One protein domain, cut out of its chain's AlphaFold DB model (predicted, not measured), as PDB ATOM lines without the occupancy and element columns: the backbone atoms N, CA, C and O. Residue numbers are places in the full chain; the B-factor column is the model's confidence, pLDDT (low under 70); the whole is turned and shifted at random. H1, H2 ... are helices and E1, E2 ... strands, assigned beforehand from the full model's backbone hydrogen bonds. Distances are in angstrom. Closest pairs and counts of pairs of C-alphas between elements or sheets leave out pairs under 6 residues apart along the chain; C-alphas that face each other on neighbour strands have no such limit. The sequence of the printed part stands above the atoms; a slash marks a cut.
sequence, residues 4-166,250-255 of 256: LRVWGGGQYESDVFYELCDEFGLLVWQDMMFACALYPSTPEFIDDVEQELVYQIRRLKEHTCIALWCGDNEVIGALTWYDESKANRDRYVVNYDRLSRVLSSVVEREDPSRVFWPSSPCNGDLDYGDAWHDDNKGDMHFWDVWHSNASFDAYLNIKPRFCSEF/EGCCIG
ATOM      1  N   LEU A   4     293.367 280.161 295.336       98.12
ATOM      2  CA  LEU A   4     291.947 280.061 295.032       98.12
ATOM      3  C   LEU A   4     291.745 280.335 293.539       98.12
ATOM      4  O   LEU A   4     292.397 281.217 292.983       98.12
ATOM      5  N   ARG A   5     290.830 279.607 292.898       98.44
ATOM      6  CA  ARG A   5     290.366 279.926 291.545       98.44
ATOM      7  C   ARG A   5     288.987 280.568 291.628       98.44
ATOM      8  O   ARG A   5     288.059 279.954 292.151       98.44
ATOM      9  N   VAL A   6     288.863 281.798 291.134       98.56
ATOM     10  CA  VAL A   6     287.566 282.463 290.957       98.56
ATOM     11  C   VAL A   6     287.010 281.984 289.620       98.56
ATOM     12  O   VAL A   6     287.439 282.450 288.568       98.56
ATOM     13  N   TRP A   7     286.124 280.991 289.690       98.50
ATOM     14  CA  TRP A   7     285.588 280.253 288.545       98.50
ATOM     15  C   TRP A   7     284.664 281.102 287.655       98.50
ATOM     16  O   TRP A   7     283.789 281.818 288.152       98.50
ATOM     17  N   GLY A   8     284.822 280.970 286.336       98.06
ATOM     18  CA  GLY A   8     284.254 281.867 285.321       98.06
ATOM     19  C   GLY A   8     282.733 281.872 285.134       98.06
ATOM     20  O   GLY A   8     282.224 282.694 284.389       98.06
ATOM     21  N   GLY A   9     281.952 281.004 285.776       97.44
ATOM     22  CA  GLY A   9     280.483 281.145 285.762       97.44
ATOM     23  C   GLY A   9     279.917 281.760 287.044       97.44
ATOM     24  O   GLY A   9     278.705 281.717 287.260       97.44
ATOM     25  N   GLY A  10     280.791 282.262 287.921       96.62
ATOM     26  CA  GLY A  10     280.429 283.052 289.088       96.62
ATOM     27  C   GLY A  10     280.350 284.541 288.750       96.62
ATOM     28  O   GLY A  10     279.632 284.960 287.844       96.62
ATOM     29  N   GLN A  11     281.079 285.344 289.517       97.50
ATOM     30  CA  GLN A  11     281.221 286.783 289.316       97.50
ATOM     31  C   GLN A  11     282.659 287.206 289.636       97.50
ATOM     32  O   GLN A  11     283.355 286.525 290.390       97.50
ATOM     33  N   TYR A  12     283.093 288.363 289.132       98.62
ATOM     34  CA  TYR A  12     284.250 289.032 289.730       98.62
ATOM     35  C   TYR A  12     283.880 289.415 291.159       98.62
ATOM     36  O   TYR A  12     282.838 290.035 291.389       98.62
ATOM     37  N   GLU A  13     284.721 289.050 292.118       98.62
ATOM     38  CA  GLU A  13     284.373 289.217 293.522       98.62
ATOM     39  C   GLU A  13     284.430 290.689 293.965       98.62
ATOM     40  O   GLU A  13     284.918 291.588 293.262       98.62
ATOM     41  N   SER A  14     283.894 290.956 295.155       98.31
ATOM     42  CA  SER A  14     284.028 292.269 295.800       98.31
ATOM     43  C   SER A  14     285.491 292.590 296.128       98.31
ATOM     44  O   SER A  14     286.263 291.669 296.375       98.31
ATOM     45  N   ASP A  15     285.863 293.871 296.220       98.44
ATOM     46  CA  ASP A  15     287.239 294.287 296.567       98.44
ATOM     47  C   ASP A  15     287.733 293.633 297.874       98.44
ATOM     48  O   ASP A  15     288.853 293.134 297.933       98.44
ATOM     49  N   VAL A  16     286.847 293.494 298.869       98.62
ATOM     50  CA  VAL A  16     287.136 292.838 300.160       98.62
ATOM     51  C   VAL A  16     287.671 291.412 299.988       98.62
ATOM     52  O   VAL A  16     288.508 290.972 300.771       98.62
ATOM     53  N   PHE A  17     287.222 290.666 298.974       98.81
ATOM     54  CA  PHE A  17     287.745 289.323 298.711       98.81
ATOM     55  C   PHE A  17     289.235 289.369 298.351       98.81
ATOM     56  O   PHE A  17     290.029 288.621 298.918       98.81
ATOM     57  N   TYR A  18     289.614 290.260 297.436       98.81
ATOM     58  CA  TYR A  18     290.993 290.384 296.968       98.81
ATOM     59  C   TYR A  18     291.896 291.009 298.035       98.81
ATOM     60  O   TYR A  18     293.010 290.535 298.230       98.81
ATOM     61  N   GLU A  19     291.392 291.981 298.802       98.81
ATOM     62  CA  GLU A  19     292.086 292.545 299.969       98.81
ATOM     63  C   GLU A  19     292.425 291.465 301.011       98.81
ATOM     64  O   GLU A  19     293.545 291.416 301.520       98.81
ATOM     65  N   LEU A  20     291.489 290.552 301.301       98.75
ATOM     66  CA  LEU A  20     291.740 289.436 302.216       98.75
ATOM     67  C   LEU A  20     292.710 288.412 301.616       98.75
ATOM     68  O   LEU A  20     293.545 287.864 302.335       98.75
ATOM     69  N   CYS A  21     292.630 288.142 300.313       98.75
ATOM     70  CA  CYS A  21     293.590 287.270 299.638       98.75
ATOM     71  C   CYS A  21     295.013 287.849 299.684       98.75
ATOM     72  O   CYS A  21     295.954 287.099 299.957       98.75
ATOM     73  N   ASP A  22     295.170 289.164 299.504       98.75
ATOM     74  CA  ASP A  22     296.434 289.876 299.713       98.75
ATOM     75  C   ASP A  22     296.930 289.721 301.158       98.75
ATOM     76  O   ASP A  22     298.070 289.309 301.381       98.75
ATOM     77  N   GLU A  23     296.073 289.995 302.150       98.44
ATOM     78  CA  GLU A  23     296.429 289.924 303.576       98.44
ATOM     79  C   GLU A  23     296.850 288.509 304.006       98.44
ATOM     80  O   GLU A  23     297.827 288.338 304.743       98.44
ATOM     81  N   PHE A  24     296.143 287.480 303.534       98.38
ATOM     82  CA  PHE A  24     296.409 286.085 303.891       98.38
ATOM     83  C   PHE A  24     297.456 285.397 303.006       98.38
ATOM     84  O   PHE A  24     297.814 284.248 303.283       98.38
ATOM     85  N   GLY A  25     297.957 286.065 301.963       98.31
ATOM     86  CA  GLY A  25     298.905 285.478 301.015       98.31
ATOM     87  C   GLY A  25     298.309 284.310 300.220       98.31
ATOM     88  O   GLY A  25     298.979 283.298 300.001       98.31
ATOM     89  N   LEU A  26     297.036 284.421 299.829       98.50
ATOM     90  CA  LEU A  26     296.340 283.451 298.986       98.50
ATOM     91  C   LEU A  26     296.368 283.933 297.539       98.50
ATOM     92  O   LEU A  26     295.776 284.954 297.218       98.50
ATOM     93  N   LEU A  27     297.026 283.186 296.656       98.62
ATOM     94  CA  LEU A  27     297.025 283.489 295.228       98.62
ATOM     95  C   LEU A  27     295.616 283.345 294.638       98.62
ATOM     96  O   LEU A  27     294.835 282.500 295.069       98.62
ATOM     97  N   VAL A  28     295.313 284.127 293.611       98.75
ATOM     98  CA  VAL A  28     294.051 284.097 292.878       98.75
ATOM     99  C   VAL A  28     294.336 283.796 291.411       98.75
ATOM    100  O   VAL A  28     294.997 284.570 290.719       98.75
ATOM    101  N   TRP A  29     293.824 282.662 290.946       98.56
ATOM    102  CA  TRP A  29     293.610 282.375 289.531       98.56
ATOM    103  C   TRP A  29     292.261 282.990 289.156       98.56
ATOM    104  O   TRP A  29     291.223 282.531 289.636       98.56
ATOM    105  N   GLN A  30     292.266 284.049 288.350       98.75
ATOM    106  CA  GLN A  30     291.054 284.799 288.027       98.75
ATOM    107  C   GLN A  30     290.564 284.454 286.623       98.75
ATOM    108  O   GLN A  30     291.180 284.881 285.650       98.75
ATOM    109  N   ASP A  31     289.451 283.733 286.509       98.75
ATOM    110  CA  ASP A  31     288.784 283.563 285.217       98.75
ATOM    111  C   ASP A  31     288.100 284.876 284.790       98.75
ATOM    112  O   ASP A  31     287.660 285.665 285.632       98.75
ATOM    113  N   MET A  32     287.959 285.098 283.486       98.19
ATOM    114  CA  MET A  32     286.935 285.988 282.945       98.19
ATOM    115  C   MET A  32     285.596 285.253 282.985       98.19
ATOM    116  O   MET A  32     285.562 284.021 283.006       98.19
ATOM    117  N   MET A  33     284.487 285.993 283.043       98.25
ATOM    118  CA  MET A  33     283.176 285.431 283.397       98.25
ATOM    119  C   MET A  33     282.487 284.668 282.245       98.25
ATOM    120  O   MET A  33     281.353 284.956 281.855       98.25
ATOM    121  N   PHE A  34     283.196 283.675 281.704       98.56
ATOM    122  CA  PHE A  34     282.764 282.745 280.672       98.56
ATOM    123  C   PHE A  34     282.929 281.305 281.167       98.56
ATOM    124  O   PHE A  34     284.008 280.917 281.616       98.56
ATOM    125  N   ALA A  35     281.880 280.487 281.064       98.06
ATOM    126  CA  ALA A  35     281.941 279.100 281.514       98.06
ATOM    127  C   ALA A  35     280.964 278.179 280.784       98.06
ATOM    128  O   ALA A  35     279.781 278.496 280.661       98.06
ATOM    129  N   CYS A  36     281.454 277.006 280.372       96.19
ATOM    130  CA  CYS A  36     280.658 275.860 279.927       96.19
ATOM    131  C   CYS A  36     279.553 276.217 278.916       96.19
ATOM    132  O   CYS A  36     278.450 275.688 279.007       96.19
ATOM    133  N   ALA A  37     279.790 277.149 277.992       97.31
ATOM    134  CA  ALA A  37     278.754 277.642 277.089       97.31
ATOM    135  C   ALA A  37     279.320 278.062 275.732       97.31
ATOM    136  O   ALA A  37     280.513 278.299 275.569       97.31
ATOM    137  N   LEU A  38     278.434 278.164 274.742       97.12
ATOM    138  CA  LEU A  38     278.758 278.673 273.414       97.12
ATOM    139  C   LEU A  38     278.473 280.173 273.362       97.12
ATOM    140  O   LEU A  38     277.315 280.585 273.261       97.12
ATOM    141  N   TYR A  39     279.522 280.989 273.400       97.75
ATOM    142  CA  TYR A  39     279.381 282.441 273.355       97.75
ATOM    143  C   TYR A  39     279.310 282.976 271.914       97.75
ATOM    144  O   TYR A  39     279.925 282.420 270.992       97.75
ATOM    145  N   PRO A  40     278.527 284.043 271.673       97.12
ATOM    146  CA  PRO A  40     278.571 284.763 270.411       97.12
ATOM    147  C   PRO A  40     279.873 285.571 270.296       97.12
ATOM    148  O   PRO A  40     280.595 285.779 271.262       97.12
ATOM    149  N   SER A  41     280.159 286.057 269.093       97.38
ATOM    150  CA  SER A  41     281.271 286.981 268.839       97.38
ATOM    151  C   SER A  41     280.838 288.077 267.855       97.38
ATOM    152  O   SER A  41     281.550 288.385 266.893       97.38
ATOM    153  N   THR A  42     279.598 288.560 267.985       98.19
ATOM    154  CA  THR A  42     279.138 289.711 267.194       98.19
ATOM    155  C   THR A  42     279.893 290.961 267.650       98.19
ATOM    156  O   THR A  42     280.329 290.991 268.800       98.19
ATOM    157  N   PRO A  43     280.063 291.978 266.789       98.19
ATOM    158  CA  PRO A  43     280.760 293.204 267.173       98.19
ATOM    159  C   PRO A  43     280.213 293.814 268.467       98.19
ATOM    160  O   PRO A  43     280.985 294.117 269.361       98.19
ATOM    161  N   GLU A  44     278.890 293.863 268.623       98.38
ATOM    162  CA  GLU A  44     278.243 294.437 269.807       98.38
ATOM    163  C   GLU A  44     278.575 293.651 271.082       98.38
ATOM    164  O   GLU A  44     278.847 294.240 272.120       98.38
ATOM    165  N   PHE A  45     278.601 292.316 271.002       98.50
ATOM    166  CA  PHE A  45     278.963 291.476 272.143       98.50
ATOM    167  C   PHE A  45     280.438 291.643 272.516       98.50
ATOM    168  O   PHE A  45     280.776 291.712 273.690       98.50
ATOM    169  N   ILE A  46     281.319 291.715 271.518       98.56
ATOM    170  CA  ILE A  46     282.750 291.927 271.738       98.56
ATOM    171  C   ILE A  46     283.020 293.303 272.358       98.56
ATOM    172  O   ILE A  46     283.818 293.390 273.288       98.56
ATOM    173  N   ASP A  47     282.326 294.345 271.898       98.50
ATOM    174  CA  ASP A  47     282.441 295.699 272.446       98.50
ATOM    175  C   ASP A  47     281.986 295.758 273.917       98.50
ATOM    176  O   ASP A  47     282.604 296.453 274.729       98.50
ATOM    177  N   ASP A  48     280.930 295.024 274.280       98.44
ATOM    178  CA  ASP A  48     280.468 294.907 275.669       98.44
ATOM    179  C   ASP A  48     281.485 294.148 276.540       98.44
ATOM    180  O   ASP A  48     281.835 294.604 277.632       98.44
ATOM    181  N   VAL A  49     282.020 293.029 276.038       98.62
ATOM    182  CA  VAL A  49     283.045 292.234 276.735       98.62
ATOM    183  C   VAL A  49     284.318 293.049 276.961       98.62
ATOM    184  O   VAL A  49     284.864 293.044 278.062       98.62
ATOM    185  N   GLU A  50     284.795 293.790 275.961       98.62
ATOM    186  CA  GLU A  50     285.990 294.622 276.117       98.62
ATOM    187  C   GLU A  50     285.798 295.692 277.204       98.62
ATOM    188  O   GLU A  50     286.702 295.915 278.014       98.62
ATOM    189  N   GLN A  51     284.621 296.322 277.274       98.75
ATOM    190  CA  GLN A  51     284.308 297.295 278.325       98.75
ATOM    191  C   GLN A  51     284.315 296.662 279.722       98.75
ATOM    192  O   GLN A  51     284.887 297.246 280.650       98.75
ATOM    193  N   GLU A  52     283.719 295.475 279.871       98.75
ATOM    194  CA  GLU A  52     283.739 294.714 281.122       98.75
ATOM    195  C   GLU A  52     285.175 294.407 281.556       98.75
ATOM    196  O   GLU A  52     285.573 294.741 282.675       98.75
ATOM    197  N   LEU A  53     285.977 293.831 280.660       98.62
ATOM    198  CA  LEU A  53     287.348 293.434 280.955       98.62
ATOM    199  C   LEU A  53     288.229 294.618 281.339       98.62
ATOM    200  O   LEU A  53     288.951 294.553 282.333       98.62
ATOM    201  N   VAL A  54     288.164 295.718 280.582       98.81
ATOM    202  CA  VAL A  54     288.947 296.925 280.882       98.81
ATOM    203  C   VAL A  54     288.605 297.451 282.271       98.81
ATOM    204  O   VAL A  54     289.504 297.838 283.020       98.81
ATOM    205  N   TYR A  55     287.322 297.460 282.638       98.81
ATOM    206  CA  TYR A  55     286.904 297.866 283.974       98.81
ATOM    207  C   TYR A  55     287.459 296.923 285.049       98.81
ATOM    208  O   TYR A  55     288.101 297.385 285.996       98.81
ATOM    209  N   GLN A  56     287.254 295.612 284.893       98.81
ATOM    210  CA  GLN A  56     287.620 294.628 285.911       98.81
ATOM    211  C   GLN A  56     289.130 294.520 286.094       98.81
ATOM    212  O   GLN A  56     289.609 294.592 287.223       98.81
ATOM    213  N   ILE A  57     289.906 294.450 285.011       98.75
ATOM    214  CA  ILE A  57     291.368 294.361 285.099       98.75
ATOM    215  C   ILE A  57     291.933 295.620 285.760       98.75
ATOM    216  O   ILE A  57     292.774 295.519 286.647       98.75
ATOM    217  N   ARG A  58     291.443 296.818 285.412       98.62
ATOM    218  CA  ARG A  58     291.902 298.059 286.064       98.62
ATOM    219  C   ARG A  58     291.550 298.126 287.540       98.62
ATOM    220  O   ARG A  58     292.355 298.647 288.306       98.62
ATOM    221  N   ARG A  59     290.372 297.631 287.927       98.62
ATOM    222  CA  ARG A  59     289.960 297.544 289.332       98.62
ATOM    223  C   ARG A  59     290.876 296.603 290.114       98.62
ATOM    224  O   ARG A  59     291.227 296.903 291.245       98.62
ATOM    225  N   LEU A  60     291.263 295.490 289.499       98.75
ATOM    226  CA  LEU A  60     291.811 294.343 290.209       98.75
ATOM    227  C   LEU A  60     293.339 294.191 290.122       98.75
ATOM    228  O   LEU A  60     293.942 293.632 291.032       98.75
ATOM    229  N   LYS A  61     293.996 294.696 289.072       98.19
ATOM    230  CA  LYS A  61     295.426 294.436 288.793       98.19
ATOM    231  C   LYS A  61     296.416 294.906 289.862       98.19
ATOM    232  O   LYS A  61     297.562 294.451 289.864       98.19
ATOM    233  N   GLU A  62     296.013 295.820 290.742       98.00
ATOM    234  CA  GLU A  62     296.862 296.295 291.842       98.00
ATOM    235  C   GLU A  62     296.923 295.286 293.003       98.00
ATOM    236  O   GLU A  62     297.842 295.350 293.817       98.00
ATOM    237  N   HIS A  63     296.005 294.310 293.053       98.62
ATOM    238  CA  HIS A  63     296.042 293.229 294.036       98.62
ATOM    239  C   HIS A  63     297.176 292.248 293.733       98.62
ATOM    240  O   HIS A  63     297.255 291.637 292.660       98.62
ATOM    241  N   THR A  64     298.064 292.068 294.707       97.50
ATOM    242  CA  THR A  64     299.231 291.182 294.592       97.50
ATOM    243  C   THR A  64     298.851 289.706 294.571       97.50
ATOM    244  O   THR A  64     299.606 288.883 294.055       97.50
ATOM    245  N   CYS A  65     297.668 289.376 295.087       98.62
ATOM    246  CA  CYS A  65     297.131 288.035 295.123       98.62
ATOM    247  C   CYS A  65     296.829 287.503 293.721       98.62
ATOM    248  O   CYS A  65     296.931 286.300 293.509       98.62
ATOM    249  N   ILE A  66     296.488 288.358 292.750       98.69
ATOM    250  CA  ILE A  66     296.183 287.908 291.387       98.69
ATOM    251  C   ILE A  66     297.450 287.341 290.757       98.69
ATOM    252  O   ILE A  66     298.419 288.060 290.518       98.69
ATOM    253  N   ALA A  67     297.428 286.039 290.492       98.12
ATOM    254  CA  ALA A  67     298.557 285.297 289.954       98.12
ATOM    255  C   ALA A  67     298.502 285.207 288.426       98.12
ATOM    256  O   ALA A  67     299.537 285.289 287.767       98.12
ATOM    257  N   LEU A  68     297.298 285.038 287.873       97.88
ATOM    258  CA  LEU A  68     297.058 284.941 286.437       97.88
ATOM    259  C   LEU A  68     295.619 285.319 286.083       97.88
ATOM    260  O   LEU A  68     294.726 285.271 286.936       97.88
ATOM    261  N   TRP A  69     295.424 285.630 284.805       98.62
ATOM    262  CA  TRP A  69     294.126 285.846 284.178       98.62
ATOM    263  C   TRP A  69     293.800 284.655 283.282       98.62
ATOM    264  O   TRP A  69     294.607 284.312 282.425       98.62
ATOM    265  N   CYS A  70     292.642 284.030 283.452       98.06
ATOM    266  CA  CYS A  70     292.192 282.905 282.640       98.06
ATOM    267  C   CYS A  70     291.012 283.320 281.766       98.06
ATOM    268  O   CYS A  70     290.116 284.004 282.242       98.06
ATOM    269  N   GLY A  71     291.006 282.956 280.488       97.31
ATOM    270  CA  GLY A  71     289.986 283.402 279.545       97.31
ATOM    271  C   GLY A  71     288.601 282.851 279.859       97.31
ATOM    272  O   GLY A  71     287.625 283.591 279.809       97.31
ATOM    273  N   ASP A  72     288.507 281.575 280.217       97.44
ATOM    274  CA  ASP A  72     287.226 280.932 280.481       97.44
ATOM    275  C   ASP A  72     287.368 279.611 281.243       97.44
ATOM    276  O   ASP A  72     288.471 279.100 281.459       97.44
ATOM    277  N   ASN A  73     286.217 279.058 281.619       97.88
ATOM    278  CA  ASN A  73     286.075 277.689 282.079       97.88
ATOM    279  C   ASN A  73     285.466 276.786 280.995       97.88
ATOM    280  O   ASN A  73     284.278 276.889 280.678       97.88
ATOM    281  N   GLU A  74     286.244 275.819 280.519       96.25
ATOM    282  CA  GLU A  74     285.828 274.711 279.657       96.25
ATOM    283  C   GLU A  74     285.077 275.102 278.366       96.25
ATOM    284  O   GLU A  74     284.373 274.274 277.773       96.25
ATOM    285  N   VAL A  75     285.227 276.331 277.864       95.69
ATOM    286  CA  VAL A  75     284.571 276.745 276.613       95.69
ATOM    287  C   VAL A  75     285.169 275.994 275.421       95.69
ATOM    288  O   VAL A  75     284.432 275.645 274.496       95.69
ATOM    289  N   ILE A  76     286.457 275.622 275.472       92.94
ATOM    290  CA  ILE A  76     287.062 274.679 274.508       92.94
ATOM    291  C   ILE A  76     286.265 273.364 274.462       92.94
ATOM    292  O   ILE A  76     285.974 272.852 273.379       92.94
ATOM    293  N   GLY A  77     285.869 272.834 275.622       92.25
ATOM    294  CA  GLY A  77     285.077 271.606 275.728       92.25
ATOM    295  C   GLY A  77     283.676 271.782 275.140       92.25
ATOM    296  O   GLY A  77     283.230 270.956 274.332       92.25
ATOM    297  N   ALA A  78     283.023 272.909 275.450       94.31
ATOM    298  CA  ALA A  78     281.684 273.271 274.973       94.31
ATOM    299  C   ALA A  78     281.529 273.202 273.441       94.31
ATOM    300  O   ALA A  78     280.447 272.874 272.933       94.31
ATOM    301  N   LEU A  79     282.619 273.399 272.687       92.88
ATOM    302  CA  LEU A  79     282.667 273.222 271.227       92.88
ATOM    303  C   LEU A  79     282.263 271.812 270.758       92.88
ATOM    304  O   LEU A  79     281.990 271.619 269.574       92.88
ATOM    305  N   THR A  80     282.221 270.829 271.659       93.19
ATOM    306  CA  THR A  80     281.870 269.434 271.357       93.19
ATOM    307  C   THR A  80     280.718 268.879 272.192       93.19
ATOM    308  O   THR A  80     280.299 267.747 271.959       93.19
ATOM    309  N   TRP A  81     280.180 269.635 273.151       94.19
ATOM    310  CA  TRP A  81     279.181 269.119 274.093       94.19
ATOM    311  C   TRP A  81     277.750 269.178 273.558       94.19
ATOM    312  O   TRP A  81     276.998 268.210 273.706       94.19
ATOM    313  N   TYR A  82     277.397 270.277 272.894       96.25
ATOM    314  CA  TYR A  82     276.032 270.576 272.460       96.25
ATOM    315  C   TYR A  82     275.741 270.072 271.048       96.25
ATOM    316  O   TYR A  82     276.639 269.947 270.213       96.25
ATOM    317  N   ASP A  83     274.470 269.798 270.760       97.38
ATOM    318  CA  ASP A  83     274.055 269.349 269.429       97.38
ATOM    319  C   ASP A  83     274.310 270.436 268.379       97.38
ATOM    320  O   ASP A  83     274.743 270.139 267.266       97.38
ATOM    321  N   GLU A  84     274.146 271.707 268.748       95.50
ATOM    322  CA  GLU A  84     274.438 272.850 267.894       95.50
ATOM    323  C   GLU A  84     275.928 272.939 267.548       95.50
ATOM    324  O   GLU A  84     276.264 273.147 266.377       95.50
ATOM    325  N   SER A  85     276.824 272.768 268.530       95.12
ATOM    326  CA  SER A  85     278.269 272.839 268.288       95.12
ATOM    327  C   SER A  85     278.796 271.636 267.522       95.12
ATOM    328  O   SER A  85     279.619 271.804 266.622       95.12
ATOM    329  N   LYS A  86     278.229 270.448 267.749       95.81
ATOM    330  CA  LYS A  86     278.485 269.264 266.916       95.81
ATOM    331  C   LYS A  86     277.999 269.454 265.479       95.81
ATOM    332  O   LYS A  86     278.687 269.047 264.546       95.81
ATOM    333  N   ALA A  87     276.835 270.077 265.285       97.31
ATOM    334  CA  ALA A  87     276.247 270.288 263.963       97.31
ATOM    335  C   ALA A  87     276.959 271.379 263.146       97.31
ATOM    336  O   ALA A  87     276.917 271.343 261.916       97.31
ATOM    337  N   ASN A  88     277.596 272.358 263.797       96.31
ATOM    338  CA  ASN A  88     278.287 273.456 263.118       96.31
ATOM    339  C   ASN A  88     279.575 273.872 263.840       96.31
ATOM    340  O   ASN A  88     279.719 275.011 264.289       96.31
ATOM    341  N   ARG A  89     280.519 272.936 263.938       93.19
ATOM    342  CA  ARG A  89     281.779 273.121 264.666       93.19
ATOM    343  C   ARG A  89     282.539 274.376 264.236       93.19
ATOM    344  O   ARG A  89     282.970 275.144 265.090       93.19
ATOM    345  N   ASP A  90     282.666 274.609 262.932       95.69
ATOM    346  CA  ASP A  90     283.469 275.713 262.392       95.69
ATOM    347  C   ASP A  90     282.964 277.079 262.862       95.69
ATOM    348  O   ASP A  90     283.760 277.936 263.245       95.69
ATOM    349  N   ARG A  91     281.639 277.276 262.914       95.69
ATOM    350  CA  ARG A  91     281.044 278.511 263.438       95.69
ATOM    351  C   ARG A  91     281.473 278.774 264.879       95.69
ATOM    352  O   ARG A  91     281.844 279.899 265.203       95.69
ATOM    353  N   TYR A  92     281.392 277.764 265.739       95.81
ATOM    354  CA  TYR A  92     281.677 277.944 267.162       95.81
ATOM    355  C   TYR A  92     283.173 278.039 267.450       95.81
ATOM    356  O   TYR A  92     283.558 278.815 268.314       95.81
ATOM    357  N   VAL A  93     284.016 277.358 266.669       94.25
ATOM    358  CA  VAL A  93     285.474 277.549 266.716       94.25
ATOM    359  C   VAL A  93     285.845 278.984 266.337       94.25
ATOM    360  O   VAL A  93     286.646 279.605 267.026       94.25
ATOM    361  N   VAL A  94     285.240 279.543 265.281       95.94
ATOM    362  CA  VAL A  94     285.481 280.941 264.881       95.94
ATOM    363  C   VAL A  94     284.994 281.925 265.946       95.94
ATOM    364  O   VAL A  94     285.683 282.905 266.218       95.94
ATOM    365  N   ASN A  95     283.830 281.682 266.556       96.94
ATOM    366  CA  ASN A  95     283.343 282.526 267.650       96.94
ATOM    367  C   ASN A  95     284.293 282.494 268.853       96.94
ATOM    368  O   ASN A  95     284.625 283.544 269.395       96.94
ATOM    369  N   TYR A  96     284.744 281.300 269.236       95.50
ATOM    370  CA  TYR A  96     285.664 281.111 270.346       95.50
ATOM    371  C   TYR A  96     287.020 281.787 270.095       95.50
ATOM    372  O   TYR A  96     287.469 282.552 270.939       95.50
ATOM    373  N   ASP A  97     287.632 281.598 268.918       94.31
ATOM    374  CA  ASP A  97     288.898 282.262 268.562       94.31
ATOM    375  C   ASP A  97     288.770 283.792 268.618       94.31
ATOM    376  O   ASP A  97     289.636 284.470 269.169       94.31
ATOM    377  N   ARG A  98     287.663 284.353 268.112       96.38
ATOM    378  CA  ARG A  98     287.411 285.801 268.172       96.38
ATOM    379  C   ARG A  98     287.279 286.312 269.600       96.38
ATOM    380  O   ARG A  98     287.873 287.339 269.912       96.38
ATOM    381  N   LEU A  99     286.518 285.612 270.440       97.31
ATOM    382  CA  LEU A  99     286.374 285.961 271.850       97.31
ATOM    383  C   LEU A  99     287.729 285.874 272.559       97.31
ATOM    384  O   LEU A  99     288.194 286.876 273.088       97.31
ATOM    385  N   SER A 100     288.401 284.722 272.491       95.50
ATOM    386  CA  SER A 100     289.671 284.463 273.182       95.50
ATOM    387  C   SER A 100     290.764 285.472 272.806       95.50
ATOM    388  O   SER A 100     291.473 285.971 273.678       95.50
ATOM    389  N   ARG A 101     290.844 285.883 271.529       95.00
ATOM    390  CA  ARG A 101     291.764 286.949 271.090       95.00
ATOM    391  C   ARG A 101     291.482 288.288 271.756       95.00
ATOM    392  O   ARG A 101     292.427 288.997 272.093       95.00
ATOM    393  N   VAL A 102     290.210 288.644 271.924       97.62
ATOM    394  CA  VAL A 102     289.829 289.881 272.614       97.62
ATOM    395  C   VAL A 102     290.250 289.787 274.074       97.62
ATOM    396  O   VAL A 102     290.955 290.686 274.531       97.62
ATOM    397  N   LEU A 103     289.939 288.676 274.754       97.69
ATOM    398  CA  LEU A 103     290.348 288.444 276.145       97.69
ATOM    399  C   LEU A 103     291.870 288.615 276.316       97.69
ATOM    400  O   LEU A 103     292.303 289.441 277.120       97.69
ATOM    401  N   SER A 104     292.671 287.921 275.496       96.69
ATOM    402  CA  SER A 104     294.142 288.017 275.517       96.69
ATOM    403  C   SER A 104     294.616 289.446 275.273       96.69
ATOM    404  O   SER A 104     295.401 289.990 276.046       96.69
ATOM    405  N   SER A 105     294.088 290.099 274.232       98.00
ATOM    406  CA  SER A 105     294.535 291.437 273.832       98.00
ATOM    407  C   SER A 105     294.251 292.506 274.889       98.00
ATOM    408  O   SER A 105     295.037 293.441 275.054       98.00
ATOM    409  N   VAL A 106     293.140 292.378 275.621       98.56
ATOM    410  CA  VAL A 106     292.784 293.315 276.686       98.56
ATOM    411  C   VAL A 106     293.658 293.072 277.915       98.56
ATOM    412  O   VAL A 106     294.153 294.043 278.485       98.56
ATOM    413  N   VAL A 107     293.922 291.814 278.288       98.12
ATOM    414  CA  VAL A 107     294.843 291.485 279.391       98.12
ATOM    415  C   VAL A 107     296.249 292.000 279.101       98.12
ATOM    416  O   VAL A 107     296.805 292.734 279.915       98.12
ATOM    417  N   GLU A 108     296.791 291.722 277.916       97.38
ATOM    418  CA  GLU A 108     298.115 292.199 277.494       97.38
ATOM    419  C   GLU A 108     298.228 293.731 277.515       97.38
ATOM    420  O   GLU A 108     299.291 294.281 277.807       97.38
ATOM    421  N   ARG A 109     297.135 294.441 277.215       98.38
ATOM    422  CA  ARG A 109     297.101 295.908 277.219       98.38
ATOM    423  C   ARG A 109     296.970 296.493 278.625       98.38
ATOM    424  O   ARG A 109     297.630 297.487 278.929       98.38
ATOM    425  N   GLU A 110     296.084 295.945 279.452       98.62
ATOM    426  CA  GLU A 110     295.695 296.545 280.735       98.62
ATOM    427  C   GLU A 110     296.541 296.051 281.922       98.62
ATOM    428  O   GLU A 110     296.734 296.811 282.883       98.62
ATOM    429  N   ASP A 111     297.073 294.828 281.840       98.38
ATOM    430  CA  ASP A 111     297.968 294.208 282.823       98.38
ATOM    431  C   ASP A 111     299.033 293.299 282.158       98.38
ATOM    432  O   ASP A 111     299.024 292.078 282.327       98.38
ATOM    433  N   PRO A 112     300.018 293.884 281.446       97.19
ATOM    434  CA  PRO A 112     301.089 293.131 280.781       97.19
ATOM    435  C   PRO A 112     302.029 292.389 281.746       97.19
ATOM    436  O   PRO A 112     302.957 291.712 281.304       97.19
ATOM    437  N   SER A 113     301.868 292.571 283.060       97.19
ATOM    438  CA  SER A 113     302.745 291.976 284.069       97.19
ATOM    439  C   SER A 113     302.374 290.535 284.423       97.19
ATOM    440  O   SER A 113     303.198 289.821 284.999       97.19
ATOM    441  N   ARG A 114     301.157 290.101 284.073       96.56
ATOM    442  CA  ARG A 114     300.607 288.789 284.425       96.56
ATOM    443  C   ARG A 114     300.330 287.947 283.188       96.56
ATOM    444  O   ARG A 114     300.088 288.456 282.098       96.56
ATOM    445  N   VAL A 115     300.383 286.633 283.378       94.88
ATOM    446  CA  VAL A 115     300.129 285.657 282.314       94.88
ATOM    447  C   VAL A 115     298.633 285.599 282.012       94.88
ATOM    448  O   VAL A 115     297.812 285.555 282.931       94.88
ATOM    449  N   PHE A 116     298.305 285.549 280.721       96.38
ATOM    450  CA  PHE A 116     296.996 285.139 280.232       96.38
ATOM    451  C   PHE A 116     296.995 283.631 279.947       96.38
ATOM    452  O   PHE A 116     297.858 283.126 279.227       96.38
ATOM    453  N   TRP A 117     296.034 282.914 280.521       96.19
ATOM    454  CA  TRP A 117     295.780 281.498 280.294       96.19
ATOM    455  C   TRP A 117     294.501 281.350 279.456       96.19
ATOM    456  O   TRP A 117     293.452 281.784 279.916       96.19
ATOM    457  N   PRO A 118     294.532 280.797 278.232       94.06
ATOM    458  CA  PRO A 118     293.398 280.929 277.312       94.06
ATOM    459  C   PRO A 118     292.072 280.334 277.797       94.06
ATOM    460  O   PRO A 118     291.032 280.929 277.551       94.06
ATOM    461  N   SER A 119     292.116 279.181 278.466       95.50
ATOM    462  CA  SER A 119     290.958 278.414 278.949       95.50
ATOM    463  C   SER A 119     291.432 277.463 280.046       95.50
ATOM    464  O   SER A 119     292.580 277.029 280.014       95.50
ATOM    465  N   SER A 120     290.561 277.089 280.980       96.44
ATOM    466  CA  SER A 120     290.820 276.032 281.962       96.44
ATOM    467  C   SER A 120     289.797 274.900 281.769       96.44
ATOM    468  O   SER A 120     288.596 275.163 281.887       96.44
ATOM    469  N   PRO A 121     290.218 273.678 281.385       95.62
ATOM    470  CA  PRO A 121     291.589 273.263 281.135       95.62
ATOM    471  C   PRO A 121     292.060 273.677 279.732       95.62
ATOM    472  O   PRO A 121     291.257 273.916 278.821       95.62
ATOM    473  N   CYS A 122     293.374 273.747 279.540       92.75
ATOM    474  CA  CYS A 122     294.002 273.943 278.240       92.75
ATOM    475  C   CYS A 122     295.423 273.369 278.229       92.75
ATOM    476  O   CYS A 122     296.141 273.389 279.224       92.75
ATOM    477  N   ASN A 123     295.870 272.910 277.063       90.06
ATOM    478  CA  ASN A 123     297.221 272.393 276.858       90.06
ATOM    479  C   ASN A 123     298.299 273.490 276.740       90.06
ATOM    480  O   ASN A 123     299.496 273.184 276.732       90.06
ATOM    481  N   GLY A 124     297.881 274.753 276.625       84.00
ATOM    482  CA  GLY A 124     298.723 275.915 276.359       84.00
ATOM    483  C   GLY A 124     298.251 276.704 275.137       84.00
ATOM    484  O   GLY A 124     297.269 276.357 274.483       84.00
ATOM    485  N   ASP A 125     298.964 277.785 274.825       78.50
ATOM    486  CA  ASP A 125     298.571 278.714 273.763       78.50
ATOM    487  C   ASP A 125     298.378 278.019 272.403       78.50
ATOM    488  O   ASP A 125     299.235 277.259 271.941       78.50
ATOM    489  N   LEU A 126     297.226 278.281 271.775       77.00
ATOM    490  CA  LEU A 126     296.766 277.690 270.510       77.00
ATOM    491  C   LEU A 126     296.708 276.142 270.465       77.00
ATOM    492  O   LEU A 126     296.548 275.578 269.378       77.00
ATOM    493  N   ASP A 127     296.781 275.439 271.604       84.06
ATOM    494  CA  ASP A 127     296.606 273.981 271.703       84.06
ATOM    495  C   ASP A 127     295.208 273.644 272.260       84.06
ATOM    496  O   ASP A 127     294.972 273.587 273.467       84.06
ATOM    497  N   TYR A 128     294.264 273.399 271.345       80.00
ATOM    498  CA  TYR A 128     292.888 272.962 271.643       80.00
ATOM    499  C   TYR A 128     292.758 271.436 271.792       80.00
ATOM    500  O   TYR A 128     291.719 270.863 271.450       80.00
ATOM    501  N   GLY A 129     293.839 270.757 272.183       80.88
ATOM    502  CA  GLY A 129     293.845 269.319 272.417       80.88
ATOM    503  C   GLY A 129     293.064 268.901 273.668       80.88
ATOM    504  O   GLY A 129     292.428 269.704 274.347       80.88
ATOM    505  N   ASP A 130     293.100 267.602 273.957       83.06
ATOM    506  CA  ASP A 130     292.316 266.988 275.029       83.06
ATOM    507  C   ASP A 130     292.975 267.153 276.409       83.06
ATOM    508  O   ASP A 130     293.653 266.254 276.908       83.06
ATOM    509  N   ALA A 131     292.741 268.309 277.028       87.69
ATOM    510  CA  ALA A 131     293.237 268.637 278.364       87.69
ATOM    511  C   ALA A 131     292.434 267.972 279.513       87.69
ATOM    512  O   ALA A 131     292.669 268.254 280.686       87.69
ATOM    513  N   TRP A 132     291.489 267.071 279.203       90.38
ATOM    514  CA  TRP A 132     290.792 266.240 280.199       90.38
ATOM    515  C   TRP A 132     291.437 264.862 280.364       90.38
ATOM    516  O   TRP A 132     291.154 264.176 281.346       90.38
ATOM    517  N   HIS A 133     292.314 264.454 279.436       88.00
ATOM    518  CA  HIS A 133     292.965 263.138 279.464       88.00
ATOM    519  C   HIS A 133     294.483 263.175 279.204       88.00
ATOM    520  O   HIS A 133     295.166 262.226 279.594       88.00
ATOM    521  N   ASP A 134     295.032 264.223 278.573       88.50
ATOM    522  CA  ASP A 134     296.488 264.405 278.444       88.50
ATOM    523  C   ASP A 134     297.057 265.075 279.700       88.50
ATOM    524  O   ASP A 134     296.884 266.269 279.929       88.50
ATOM    525  N   ASP A 135     297.764 264.303 280.521       89.44
ATOM    526  CA  ASP A 135     298.329 264.768 281.787       89.44
ATOM    527  C   ASP A 135     299.737 265.389 281.655       89.44
ATOM    528  O   ASP A 135     300.320 265.842 282.643       89.44
ATOM    529  N   ASN A 136     300.305 265.461 280.444       90.12
ATOM    530  CA  ASN A 136     301.717 265.820 280.248       90.12
ATOM    531  C   ASN A 136     301.980 267.307 279.980       90.12
ATOM    532  O   ASN A 136     303.142 267.735 279.984       90.12
ATOM    533  N   LYS A 137     300.934 268.105 279.769       91.56
ATOM    534  CA  LYS A 137     301.022 269.536 279.451       91.56
ATOM    535  C   LYS A 137     299.832 270.295 280.038       91.56
ATOM    536  O   LYS A 137     298.809 269.689 280.320       91.56
ATOM    537  N   GLY A 138     299.990 271.607 280.194       93.62
ATOM    538  CA  GLY A 138     298.897 272.482 280.608       93.62
ATOM    539  C   GLY A 138     298.301 272.170 281.980       93.62
ATOM    540  O   GLY A 138     298.960 271.588 282.847       93.62
ATOM    541  N   ASP A 139     297.058 272.596 282.172       95.75
ATOM    542  CA  ASP A 139     296.238 272.254 283.326       95.75
ATOM    543  C   ASP A 139     295.157 271.227 282.955       95.75
ATOM    544  O   ASP A 139     294.791 271.092 281.791       95.75
ATOM    545  N   MET A 140     294.666 270.482 283.948       95.75
ATOM    546  CA  MET A 140     293.752 269.356 283.745       95.75
ATOM    547  C   MET A 140     292.531 269.424 284.661       95.75
ATOM    548  O   MET A 140     292.664 269.584 285.882       95.75
ATOM    549  N   HIS A 141     291.355 269.185 284.076       96.44
ATOM    550  CA  HIS A 141     290.111 268.922 284.799       96.44
ATOM    551  C   HIS A 141     289.858 267.416 284.858       96.44
ATOM    552  O   HIS A 141     289.412 266.805 283.885       96.44
ATOM    553  N   PHE A 142     290.140 266.796 286.002       96.62
ATOM    554  CA  PHE A 142     290.001 265.354 286.162       96.62
ATOM    555  C   PHE A 142     288.716 264.978 286.901       96.62
ATOM    556  O   PHE A 142     288.676 264.799 288.124       96.62
ATOM    557  N   TRP A 143     287.652 264.811 286.118       96.12
ATOM    558  CA  TRP A 143     286.306 264.544 286.620       96.12
ATOM    559  C   TRP A 143     285.889 263.066 286.614       96.12
ATOM    560  O   TRP A 143     284.787 262.747 287.060       96.12
ATOM    561  N   ASP A 144     286.749 262.143 286.181       95.81
ATOM    562  CA  ASP A 144     286.404 260.720 286.035       95.81
ATOM    563  C   ASP A 144     285.965 260.041 287.337       95.81
ATOM    564  O   ASP A 144     285.048 259.213 287.354       95.81
ATOM    565  N   VAL A 145     286.577 260.415 288.460       96.62
ATOM    566  CA  VAL A 145     286.191 259.891 289.777       96.62
ATOM    567  C   VAL A 145     284.740 260.243 290.113       96.62
ATOM    568  O   VAL A 145     284.018 259.419 290.675       96.62
ATOM    569  N   TRP A 146     284.286 261.431 289.718       96.88
ATOM    570  CA  TRP A 146     282.921 261.886 289.946       96.88
ATOM    571  C   TRP A 146     281.987 261.522 288.784       96.88
ATOM    572  O   TRP A 146     281.135 260.647 288.928       96.88
ATOM    573  N   HIS A 147     282.145 262.142 287.614       94.00
ATOM    574  CA  HIS A 147     281.223 262.008 286.480       94.00
ATOM    575  C   HIS A 147     281.212 260.602 285.864       94.00
ATOM    576  O   HIS A 147     280.137 260.072 285.539       94.00
ATOM    577  N   SER A 148     282.379 259.964 285.777       94.38
ATOM    578  CA  SER A 148     282.532 258.605 285.243       94.38
ATOM    579  C   SER A 148     282.383 257.525 286.323       94.38
ATOM    580  O   SER A 148     282.390 256.337 286.001       94.38
ATOM    581  N   ASN A 149     282.158 257.910 287.591       95.50
ATOM    582  CA  ASN A 149     281.980 256.997 288.727       95.50
ATOM    583  C   ASN A 149     283.164 256.015 288.897       95.50
ATOM    584  O   ASN A 149     282.989 254.839 289.254       95.50
ATOM    585  N   ALA A 150     284.380 256.482 288.601       96.31
ATOM    586  CA  ALA A 150     285.604 255.703 288.757       96.31
ATOM    587  C   ALA A 150     285.975 255.490 290.241       96.31
ATOM    588  O   ALA A 150     285.435 256.126 291.145       96.31
ATOM    589  N   SER A 151     286.889 254.550 290.505       96.19
ATOM    590  CA  SER A 151     287.503 254.376 291.836       96.19
ATOM    591  C   SER A 151     288.295 255.631 292.222       96.19
ATOM    592  O   SER A 151     288.887 256.264 291.353       96.19
ATOM    593  N   PHE A 152     288.413 255.934 293.517       96.81
ATOM    594  CA  PHE A 152     289.340 256.953 294.030       96.81
ATOM    595  C   PHE A 152     290.796 256.671 293.642       96.81
ATOM    596  O   PHE A 152     291.584 257.604 293.508       96.81
ATOM    597  N   ASP A 153     291.139 255.406 293.380       96.75
ATOM    598  CA  ASP A 153     292.459 255.017 292.876       96.75
ATOM    599  C   ASP A 153     292.755 255.611 291.491       96.75
ATOM    600  O   ASP A 153     293.915 255.686 291.098       96.75
ATOM    601  N   ALA A 154     291.737 256.056 290.743       97.25
ATOM    602  CA  ALA A 154     291.939 256.686 289.442       97.25
ATOM    603  C   ALA A 154     292.776 257.971 289.547       97.25
ATOM    604  O   ALA A 154     293.570 258.233 288.648       97.25
ATOM    605  N   TYR A 155     292.705 258.702 290.670       97.69
ATOM    606  CA  TYR A 155     293.597 259.841 290.923       97.69
ATOM    607  C   TYR A 155     295.080 259.445 290.930       97.69
ATOM    608  O   TYR A 155     295.936 260.251 290.576       97.69
ATOM    609  N   LEU A 156     295.396 258.202 291.310       97.25
ATOM    610  CA  LEU A 156     296.769 257.694 291.390       97.25
ATOM    611  C   LEU A 156     297.346 257.331 290.015       97.25
ATOM    612  O   LEU A 156     298.552 257.129 289.882       97.25
ATOM    613  N   ASN A 157     296.500 257.244 288.987       96.38
ATOM    614  CA  ASN A 157     296.900 256.814 287.649       96.38
ATOM    615  C   ASN A 157     297.265 257.975 286.718       96.38
ATOM    616  O   ASN A 157     297.747 257.715 285.619       96.38
ATOM    617  N   ILE A 158     297.071 259.224 287.154       95.81
ATOM    618  CA  ILE A 158     297.348 260.427 286.360       95.81
ATOM    619  C   ILE A 158     298.338 261.353 287.063       95.81
ATOM    620  O   ILE A 158     298.353 261.457 288.292       95.81
ATOM    621  N   LYS A 159     299.173 262.047 286.292       96.31
ATOM    622  CA  LYS A 159     300.169 263.001 286.797       96.31
ATOM    623  C   LYS A 159     300.060 264.337 286.055       96.31
ATOM    624  O   LYS A 159     301.006 264.703 285.358       96.31
ATOM    625  N   PRO A 160     298.940 265.065 286.222       95.88
ATOM    626  CA  PRO A 160     298.730 266.337 285.541       95.88
ATOM    627  C   PRO A 160     299.838 267.316 285.899       95.88
ATOM    628  O   PRO A 160     300.282 267.349 287.047       95.88
ATOM    629  N   ARG A 161     300.265 268.164 284.960       95.75
ATOM    630  CA  ARG A 161     301.249 269.210 285.293       95.75
ATOM    631  C   ARG A 161     300.679 270.181 286.325       95.75
ATOM    632  O   ARG A 161     301.387 270.559 287.255       95.75
ATOM    633  N   PHE A 162     299.387 270.481 286.214       96.56
ATOM    634  CA  PHE A 162     298.583 271.134 287.239       96.56
ATOM    635  C   PHE A 162     297.139 270.614 287.164       96.56
ATOM    636  O   PHE A 162     296.554 270.599 286.088       96.56
ATOM    637  N   CYS A 163     296.543 270.173 288.273       97.25
ATOM    638  CA  CYS A 163     295.128 269.775 288.283       97.25
ATOM    639  C   CYS A 163     294.257 270.963 288.708       97.25
ATOM    640  O   CYS A 163     294.132 271.236 289.898       97.25
ATOM    641  N   SER A 164     293.700 271.707 287.760       97.12
ATOM    642  CA  SER A 164     292.906 272.915 288.027       97.12
ATOM    643  C   SER A 164     291.489 272.615 288.509       97.12
ATOM    644  O   SER A 164     290.931 273.438 289.234       97.12
ATOM    645  N   GLU A 165     290.952 271.430 288.205       97.69
ATOM    646  CA  GLU A 165     289.719 270.926 288.809       97.69
ATOM    647  C   GLU A 165     289.736 269.414 289.015       97.69
ATOM    648  O   GLU A 165     290.135 268.626 288.157       97.69
ATOM    649  N   PHE A 166     289.226 269.012 290.168       97.88
ATOM    650  CA  PHE A 166     288.807 267.657 290.492       97.88
ATOM    651  C   PHE A 166     287.920 267.738 291.731       97.88
ATOM    652  O   PHE A 166     288.075 268.633 292.565       97.88
ATOM    653  N   GLU A 250     302.823 270.295 289.700       94.12
ATOM    654  CA  GLU A 250     303.112 271.578 290.356       94.12
ATOM    655  C   GLU A 250     301.989 272.033 291.305       94.12
ATOM    656  O   GLU A 250     302.205 272.867 292.184       94.12
ATOM    657  N   GLY A 251     300.777 271.481 291.176       94.75
ATOM    658  CA  GLY A 251     299.666 271.855 292.047       94.75
ATOM    659  C   GLY A 251     298.335 271.182 291.734       94.75
ATOM    660  O   GLY A 251     298.183 270.475 290.735       94.75
ATOM    661  N   CYS A 252     297.374 271.403 292.632       95.81
ATOM    662  CA  CYS A 252     295.985 271.002 292.451       95.81
ATOM    663  C   CYS A 252     295.014 271.994 293.116       95.81
ATOM    664  O   CYS A 252     295.256 272.429 294.246       95.81
ATOM    665  N   CYS A 253     293.892 272.268 292.458       95.00
ATOM    666  CA  CYS A 253     292.770 273.061 292.949       95.00
ATOM    667  C   CYS A 253     291.523 272.170 293.029       95.00
ATOM    668  O   CYS A 253     291.168 271.486 292.073       95.00
ATOM    669  N   ILE A 254     290.886 272.136 294.200       93.69
ATOM    670  CA  ILE A 254     289.673 271.340 294.418       93.69
ATOM    671  C   ILE A 254     288.492 272.095 293.801       93.69
ATOM    672  O   ILE A 254     288.268 273.255 294.149       93.69
ATOM    673  N   GLY A 255     287.751 271.431 292.916       76.12
ATOM    674  CA  GLY A 255     286.492 271.919 292.352       76.12
ATOM    675  C   GLY A 255     285.298 271.578 293.249       76.12
ATOM    676  O   GLY A 255     285.351 270.623 294.031       76.12
TER     677      GLY A 255
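What this domain is: This is residues 4 to 166 and 250 to 255 of the 256 residues of the protein "Beta-mannosidase" of Vibrio ishigakensis (UniProt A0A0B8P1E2). A twisted four-stranded sheet, E1 to E4, has the long helix H5 over one face at its E4 edge; H2 packs on H5, H1 grazes the sheet, and the short helices H3 and H4 sit by the first residues of H5. A small second sheet, E5 and E6, follows after a long link, with H6 farthest from the mean of the C-alphas. The printed part has 169 residues, with six named helices and six named strands in the order E1 H1 E2 H2 E3 H3 H4 H5 E4 E5 H6 E6. The sheet orders are E1 E2 E3 E4 and E5 E6, both parallel, and the class is mixed, helices and strands. The whole is compact, with a radius of gyration of the C-alphas of 16.3 A, and flat, spanning 43 by 43 by 23 A.

Where its parts are: Find C-alpha 4 at (291.947, 280.061, 295.032), where E1, residues 4 to 6, begins. Next come H1, residues 15 to 24, 14.3 A long; E2, residues 27 to 31, 13.0 A; H2, residues 43 to 60, 25.6 A; and E3, residues 66 to 70, 10.8 A. H3, residues 75 to 81, and H4, residues 83 to 87, precede H5, residues 89 to 110, which runs 31.6 A from C-alpha 89 at (281.779, 273.121, 264.666). Then follow E4, residues 115 to 117; E5, residues 139 to 141; H6, residues 152 to 157; and E6, residues 162 to 165, ending at (289.719, 270.926, 288.809).

How they stand to each other: Look for N 6 and O 29, 2.9 A apart, between E1 and E2; N 67 and O 28, 2.8 A, between E2 and E3; and N 117 and O 69, 2.8 A, between E3 and E4. Strand-helix-strand units, parallel neighbour strands with helices between, are E1 H1 E2, E2 H2 E3 and E5 H6 E6, each with a right-handed crossover, and E3 H3 H4 H5 E4. H1 only grazes the sheet, with residues 18 to 22. H5 is on it at a height of 7.7 A, making two layers, a helix over one face, and runs along E4 at 16 degrees on the local plane, which rests on just 6 C-alphas; the closest C-alphas are those of Ser 104 and Phe 116, 6.2 A. H2 touches H5, closest at C-alphas 57 and 110, 6.5 A, the same way at a steep tilt of 36 degrees, only just past shallow. H3 touches residues 89 to 96 of H5, C-alphas 79 and 92 being closest at 6.3 A, and touches H4 only at the corner, C-alphas 79 and 85 being closest at 5.3 A. N 140 and O 162 are 2.9 A apart between E5 and E6. Every O i to N i+4 pair is within hydrogen-bond range in H1, H2, H4 and H5; H3 has 1 of 3 beside 4 of 4 O i to N i+3 pairs, H6 0 of 2 beside 3 of 3.

The domain as a whole: The two C-alphas farthest apart, those of Glu 23 and Ala 87, are 48.6 A apart. Residues 167 to 249 are not printed, and C-alphas 166 and 250 are 14.8 A apart across the cut. The links E2 to H2 and E4 to E5 are long. The mean pLDDT of the printed part is 95.9, and no printed residue is under 70.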